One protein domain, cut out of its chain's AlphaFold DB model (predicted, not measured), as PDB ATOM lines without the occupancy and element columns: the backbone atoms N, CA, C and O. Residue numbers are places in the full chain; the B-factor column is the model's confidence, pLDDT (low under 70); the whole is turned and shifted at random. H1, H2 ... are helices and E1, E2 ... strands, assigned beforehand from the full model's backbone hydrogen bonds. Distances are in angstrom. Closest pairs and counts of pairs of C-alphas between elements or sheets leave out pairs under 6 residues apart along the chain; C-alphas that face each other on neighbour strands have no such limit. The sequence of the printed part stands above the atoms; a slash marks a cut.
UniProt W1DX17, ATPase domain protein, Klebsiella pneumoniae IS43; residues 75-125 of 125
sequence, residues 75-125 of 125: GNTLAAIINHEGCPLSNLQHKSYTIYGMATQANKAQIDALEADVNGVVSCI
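AT A GLANCE: This is residues 75 to 125 of the 125 residues of the protein "ATPase domain protein" of Klebsiella pneumoniae IS43 (UniProt W1DX17). A small head, in which helix H1 packs on the strand hairpin E1 and E2, continues into the long helix H2, an arm whose far end, residues 119 to 122, sticks out with the tail 123 to 125. The printed part has 51 residues, in the order H1, E1, E2, H2; the class is mixed, the two-stranded sheet antiparallel. It is only just compact, close to loose, with a radius of gyration of the C-alphas of 11.4 A and spans of 39 by 19 by 16 A.

IN THESE COORDINATES: Find C-alpha 76 at (106.490, 122.012, 88.509); from there H1 runs 14.6 A to residue 85. E1 is residues 96 to 99, and E2 is residues 102 to 105. H2, residues 108 to 122, runs 20.6 A to C-alpha 122 at (92.703, 112.830, 99.199).

HOW THE PARTS SIT: In the hairpin E1 and E2, look at N 97 and O 104, 2.8 A apart, within hydrogen-bond range. The closest C-alphas of H1 and E1, His 84 and Ile 99, are 6.8 A apart. H1 and H2 are close but not clearly touching, about perpendicular at 87 degrees; their closest C-alphas, Leu 78 and Ile 111, are 7.3 A apart. E1 and H2 are apart. In H1 and H2 every O i to N i+4 pair is within hydrogen-bond range.

THE WHOLE: The C-alphas of Gly 101 and Cys 124 are the two farthest apart, 38.9 A. The printed part has no cut, no link is long, and no printed residue is under 70 in pLDDT.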
ATOM      1  N   GLY A  75     103.287 119.584  89.841       79.62
ATOM      2  CA  GLY A  75     103.343 120.891  90.471       79.62
ATOM      3  C   GLY A  75     104.388 121.804  89.838       79.62
ATOM      4  O   GLY A  75     104.179 123.016  89.851       79.62
ATOM      5  N   ASN A  76     105.457 121.259  89.234       85.12
ATOM      6  CA  ASN A  76     106.490 122.012  88.509       85.12
ATOM      7  C   ASN A  76     106.877 123.319  89.245       85.12
ATOM      8  O   ASN A  76     107.387 123.305  90.365       85.12
ATOM      9  N   THR A  77     106.563 124.465  88.637       87.81
ATOM     10  CA  THR A  77     106.780 125.808  89.176       87.81
ATOM     11  C   THR A  77     106.103 126.035  90.528       87.81
ATOM     12  O   THR A  77     106.703 126.638  91.412       87.81
ATOM     13  N   LEU A  78     104.872 125.549  90.717       92.12
ATOM     14  CA  LEU A  78     104.134 125.708  91.972       92.12
ATOM     15  C   LEU A  78     104.803 124.940  93.110       92.12
ATOM     16  O   LEU A  78     104.892 125.467  94.213       92.12
ATOM     17  N   ALA A  79     105.318 123.737  92.839       91.31
ATOM     18  CA  ALA A  79     106.033 122.944  93.838       91.31
ATOM     19  C   ALA A  79     107.316 123.651  94.300       91.31
ATOM     20  O   ALA A  79     107.603 123.689  95.495       91.31
ATOM     21  N   ALA A  80     108.056 124.273  93.376       91.44
ATOM     22  CA  ALA A  80     109.223 125.078  93.726       91.44
ATOM     23  C   ALA A  80     108.849 126.279  94.615       91.44
ATOM     24  O   ALA A  80     109.541 126.539  95.596       91.44
ATOM     25  N   ILE A  81     107.746 126.972  94.304       94.00
ATOM     26  CA  ILE A  81     107.246 128.097  95.110       94.00
ATOM     27  C   ILE A  81     106.830 127.624  96.506       94.00
ATOM     28  O   ILE A  81     107.318 128.163  97.489       94.00
ATOM     29  N   ILE A  82     105.991 126.591  96.600       94.75
ATOM     30  CA  ILE A  82     105.507 126.011  97.866       94.75
ATOM     31  C   ILE A  82     106.671 125.607  98.774       94.75
ATOM     32  O   ILE A  82     106.691 125.959  99.952       94.75
ATOM     33  N   ASN A  83     107.668 124.914  98.218       93.19
ATOM     34  CA  ASN A  83     108.830 124.460  98.978       93.19
ATOM     35  C   ASN A  83     109.731 125.618  99.426       93.19
ATOM     36  O   ASN A  83     110.331 125.533 100.493       93.19
ATOM     37  N   HIS A  84     109.843 126.681  98.623       94.25
ATOM     38  CA  HIS A  84     110.651 127.852  98.967       94.25
ATOM     39  C   HIS A  84     109.973 128.744 100.013       94.25
ATOM     40  O   HIS A  84     110.609 129.153 100.978       94.25
ATOM     41  N   GLU A  85     108.681 129.019  99.833       93.56
ATOM     42  CA  GLU A  85     107.886 129.879 100.716       93.56
ATOM     43  C   GLU A  85     107.432 129.152 101.993       93.56
ATOM     44  O   GLU A  85     106.988 129.792 102.946       93.56
ATOM     45  N   GLY A  86     107.501 127.816 102.019       93.88
ATOM     46  CA  GLY A  86     107.018 127.001 103.133       93.88
ATOM     47  C   GLY A  86     105.498 127.068 103.311       93.88
ATOM     48  O   GLY A  86     105.007 126.957 104.435       93.88
ATOM     49  N   CYS A  87     104.742 127.282 102.229       92.12
ATOM     50  CA  CYS A  87     103.288 127.437 102.277       92.12
ATOM     51  C   CYS A  87     102.566 126.254 101.612       92.12
ATOM     52  O   CYS A  87     102.982 125.806 100.548       92.12
ATOM     53  N   PRO A  88     101.475 125.726 102.195       92.81
ATOM     54  CA  PRO A  88     100.717 124.652 101.561       92.81
ATOM     55  C   PRO A  88     100.022 125.146 100.284       92.81
ATOM     56  O   PRO A  88      99.709 126.331 100.159       92.81
ATOM     57  N   LEU A  89      99.713 124.219  99.369       93.00
ATOM     58  CA  LEU A  89      99.015 124.516  98.110       93.00
ATOM     59  C   LEU A  89      97.713 125.304  98.327       93.00
ATOM     60  O   LEU A  89      97.453 126.250  97.592       93.00
ATOM     61  N   SER A  90      96.954 124.973  99.374       92.44
ATOM     62  CA  SER A  90      95.705 125.653  99.746       92.44
ATOM     63  C   SER A  90      95.874 127.142 100.074       92.44
ATOM     64  O   SER A  90      94.922 127.911  99.981       92.44
ATOM     65  N   ASN A  91      97.084 127.566 100.448       94.75
ATOM     66  CA  ASN A  91      97.404 128.956 100.779       94.75
ATOM     67  C   ASN A  91      98.195 129.657  99.661       94.75
ATOM     68  O   ASN A  91      98.565 130.826  99.809       94.75
ATOM     69  N   LEU A  92      98.482 128.965  98.552       94.88
ATOM     70  CA  LEU A  92      99.277 129.511  97.461       94.88
ATOM     71  C   LEU A  92      98.484 130.588  96.707       94.88
ATOM     72  O   LEU A  92      97.419 130.343  96.144       94.88
ATOM     73  N   GLN A  93      99.021 131.805  96.666       94.69
ATOM     74  CA  GLN A  93      98.360 132.940  96.019       94.69
ATOM     75  C   GLN A  93      98.761 133.068  94.547       94.69
ATOM     76  O   GLN A  93      99.926 132.866  94.198       94.69
ATOM     77  N   HIS A  94      97.820 133.502  93.702       96.25
ATOM     78  CA  HIS A  94      98.103 133.900  92.323       96.25
ATOM     79  C   HIS A  94      98.869 135.229  92.293       96.25
ATOM     80  O   HIS A  94      98.273 136.305  92.316       96.25
ATOM     81  N   LYS A  95     100.199 135.147  92.280       95.62
ATOM     82  CA  LYS A  95     101.104 136.299  92.208       95.62
ATOM     83  C   LYS A  95     102.479 135.889  91.685       95.62
ATOM     84  O   LYS A  95     102.761 134.700  91.500       95.62
ATOM     85  N   SER A  96     103.326 136.884  91.455       94.81
ATOM     86  CA  SER A  96     104.750 136.669  91.212       94.81
ATOM     87  C   SER A  96     105.485 136.414  92.527       94.81
ATOM     88  O   SER A  96     105.222 137.072  93.533       94.81
ATOM     89  N   TYR A  97     106.419 135.475  92.491       94.94
ATOM     90  CA  TYR A  97     107.328 135.116  93.573       94.94
ATOM     91  C   TYR A  97     108.764 135.294  93.086       94.94
ATOM     92  O   TYR A  97     109.029 135.283  91.883       94.94
ATOM     93  N   THR A  98     109.697 135.452  94.019       94.56
ATOM     94  CA  THR A  98     111.127 135.493  93.704       94.56
ATOM     95  C   THR A  98     111.808 134.348  94.428       94.56
ATOM     96  O   THR A  98     111.933 134.387  95.644       94.56
ATOM     97  N   ILE A  99     112.259 133.344  93.680       92.12
ATOM     98  CA  ILE A  99     112.980 132.190  94.224       92.12
ATOM     99  C   ILE A  99     114.454 132.359  93.872       92.12
ATOM    100  O   ILE A  99     114.801 132.383  92.694       92.12
ATOM    101  N   TYR A 100     115.323 132.494  94.876       91.75
ATOM    102  CA  TYR A 100     116.775 132.674  94.682       91.75
ATOM    103  C   TYR A 100     117.139 133.775  93.660       91.75
ATOM    104  O   TYR A 100     118.035 133.608  92.838       91.75
ATOM    105  N   GLY A 101     116.416 134.900  93.686       91.19
ATOM    106  CA  GLY A 101     116.624 136.021  92.758       91.19
ATOM    107  C   GLY A 101     115.985 135.851  91.374       91.19
ATOM    108  O   GLY A 101     116.028 136.781  90.573       91.19
ATOM    109  N   MET A 102     115.349 134.709  91.096       92.19
ATOM    110  CA  MET A 102     114.630 134.452  89.850       92.19
ATOM    111  C   MET A 102     113.137 134.724  90.026       92.19
ATOM    112  O   MET A 102     112.481 134.135  90.889       92.19
ATOM    113  N   ALA A 103     112.588 135.596  89.182       92.69
ATOM    114  CA  ALA A 103     111.154 135.846  89.145       92.69
ATOM    115  C   ALA A 103     110.416 134.631  88.566       92.69
ATOM    116  O   ALA A 103     110.763 134.111  87.506       92.69
ATOM    117  N   THR A 104     109.373 134.201  89.262       93.00
ATOM    118  CA  THR A 104     108.480 133.123  88.845       93.00
ATOM    119  C   THR A 104     107.035 133.502  89.147       93.00
ATOM    120  O   THR A 104     106.781 134.403  89.943       93.00
ATOM    121  N   GLN A 105     106.068 132.845  88.515       92.81
ATOM    122  CA  GLN A 105     104.654 133.176  88.672       92.81
ATOM    123  C   GLN A 105     103.842 131.930  89.005       92.81
ATOM    124  O   GLN A 105     103.885 130.937  88.278       92.81
ATOM    125  N   ALA A 106     103.056 132.007  90.078       93.12
ATOM    126  CA  ALA A 106     102.021 131.019  90.344       93.12
ATOM    127  C   ALA A 106     100.750 131.443  89.607       93.12
ATOM    128  O   ALA A 106     100.145 132.455  89.961       93.12
ATOM    129  N   ASN A 107     100.333 130.705  88.577       91.75
ATOM    130  CA  ASN A 107      99.117 131.027  87.826       91.75
ATOM    131  C   ASN A 107      97.881 130.400  88.470       91.75
ATOM    132  O   ASN A 107      97.904 129.217  88.798       91.75
ATOM    133  N   LYS A 108      96.775 131.150  88.571       92.56
ATOM    134  CA  LYS A 108      95.533 130.672  89.200       92.56
ATOM    135  C   LYS A 108      95.027 129.371  88.571       92.56
ATOM    136  O   LYS A 108      94.810 128.405  89.280       92.56
ATOM    137  N   ALA A 109      95.013 129.289  87.240       90.38
ATOM    138  CA  ALA A 109      94.631 128.068  86.527       90.38
ATOM    139  C   ALA A 109      95.543 126.855  86.814       90.38
ATOM    140  O   ALA A 109      95.101 125.715  86.718       90.38
ATOM    141  N   GLN A 110      96.825 127.075  87.131       89.25
ATOM    142  CA  GLN A 110      97.723 125.986  87.529       89.25
ATOM    143  C   GLN A 110      97.458 125.561  88.975       89.25
ATOM    144  O   GLN A 110      97.471 124.363  89.242       89.25
ATOM    145  N   ILE A 111      97.216 126.529  89.869       93.12
ATOM    146  CA  ILE A 111      96.878 126.289  91.278       93.12
ATOM    147  C   ILE A 111      95.592 125.469  91.354       93.12
ATOM    148  O   ILE A 111      95.610 124.374  91.901       93.12
ATOM    149  N   ASP A 112      94.526 125.951  90.714       92.81
ATOM    150  CA  ASP A 112      93.199 125.332  90.767       92.81
ATOM    151  C   ASP A 112      93.210 123.915  90.186       92.81
ATOM    152  O   ASP A 112      92.597 123.009  90.742       92.81
ATOM    153  N   ALA A 113      93.939 123.699  89.085       89.75
ATOM    154  CA  ALA A 113      94.070 122.373  88.485       89.75
ATOM    155  C   ALA A 113      94.796 121.390  89.416       89.75
ATOM    156  O   ALA A 113      94.344 120.263  89.585       89.75
ATOM    157  N   LEU A 114      95.909 121.812  90.023       91.38
ATOM    158  CA  LEU A 114      96.658 120.961  90.947       91.38
ATOM    159  C   LEU A 114      95.863 120.689  92.230       91.38
ATOM    160  O   LEU A 114      95.880 119.572  92.734       91.38
ATOM    161  N   GLU A 115      95.161 121.696  92.747       93.19
ATOM    162  CA  GLU A 115      94.327 121.573  93.941       93.19
ATOM    163  C   GLU A 115      93.160 120.609  93.706       93.19
ATOM    164  O   GLU A 115      92.921 119.730  94.532       93.19
ATOM    165  N   ALA A 116      92.482 120.708  92.558       92.06
ATOM    166  CA  ALA A 116      91.427 119.773  92.176       92.06
ATOM    167  C   ALA A 116      91.944 118.328  92.080       92.06
ATOM    168  O   ALA A 116      91.323 117.420  92.635       92.06
ATOM    169  N   ASP A 117      93.095 118.119  91.432       91.69
ATOM    170  CA  ASP A 117      93.698 116.793  91.285       91.69
ATOM    171  C   ASP A 117      94.110 116.194  92.644       91.69
ATOM    172  O   ASP A 117      93.827 115.027  92.922       91.69
ATOM    173  N   VAL A 118      94.755 116.986  93.510       92.56
ATOM    174  CA  VAL A 118      95.164 116.553  94.859       92.56
ATOM    175  C   VAL A 118      93.943 116.226  95.712       92.56
ATOM    176  O   VAL A 118      93.907 115.164  96.333       92.56
ATOM    177  N   ASN A 119      92.918 117.081  95.705       92.88
ATOM    178  CA  ASN A 119      91.679 116.829  96.439       92.88
ATOM    179  C   ASN A 119      90.979 115.555  95.955       92.88
ATOM    180  O   ASN A 119      90.459 114.807  96.778       92.88
ATOM    181  N   GLY A 120      91.022 115.265  94.650       91.00
ATOM    182  CA  GLY A 120      90.483 114.026  94.086       91.00
ATOM    183  C   GLY A 120      91.227 112.756  94.512       91.00
ATOM    184  O   GLY A 120      90.646 111.677  94.452       91.00
ATOM    185  N   VAL A 121      92.493 112.858  94.932       91.38
ATOM    186  CA  VAL A 121      93.233 111.742  95.550       91.38
ATOM    187  C   VAL A 121      92.923 111.653  97.040       91.38
ATOM    188  O   VAL A 121      92.644 110.568  97.537       91.38
ATOM    189  N   VAL A 122      92.954 112.784  97.750       91.56
ATOM    190  CA  VAL A 122      92.703 112.830  99.199       91.56
ATOM    191  C   VAL A 122      91.290 112.356  99.538       91.56
ATOM    192  O   VAL A 122      91.117 111.706 100.556       91.56
ATOM    193  N   SER A 123      90.296 112.607  98.681       90.81
ATOM    194  CA  SER A 123      88.918 112.144  98.896       90.81
ATOM    195  C   SER A 123      88.745 110.622  98.890       90.81
ATOM    196  O   SER A 123      87.673 110.148  99.254       90.81
ATOM    197  N   CYS A 124      89.746 109.877  98.421       86.56
ATOM    198  CA  CYS A 124      89.731 108.417  98.389       86.56
ATOM    199  C   CYS A 124      90.419 107.787  99.615       86.56
ATOM    200  O   CYS A 124      90.338 106.576  99.773       86.56
ATOM    201  N   ILE A 125      91.098 108.584 100.450       81.94
ATOM    202  CA  ILE A 125      91.828 108.140 101.653       81.94
ATOM    203  C   ILE A 125      90.926 108.271 102.882       81.94
ATOM    204  O   ILE A 125      90.940 107.336 103.714       81.94
TER     205      ILE A 125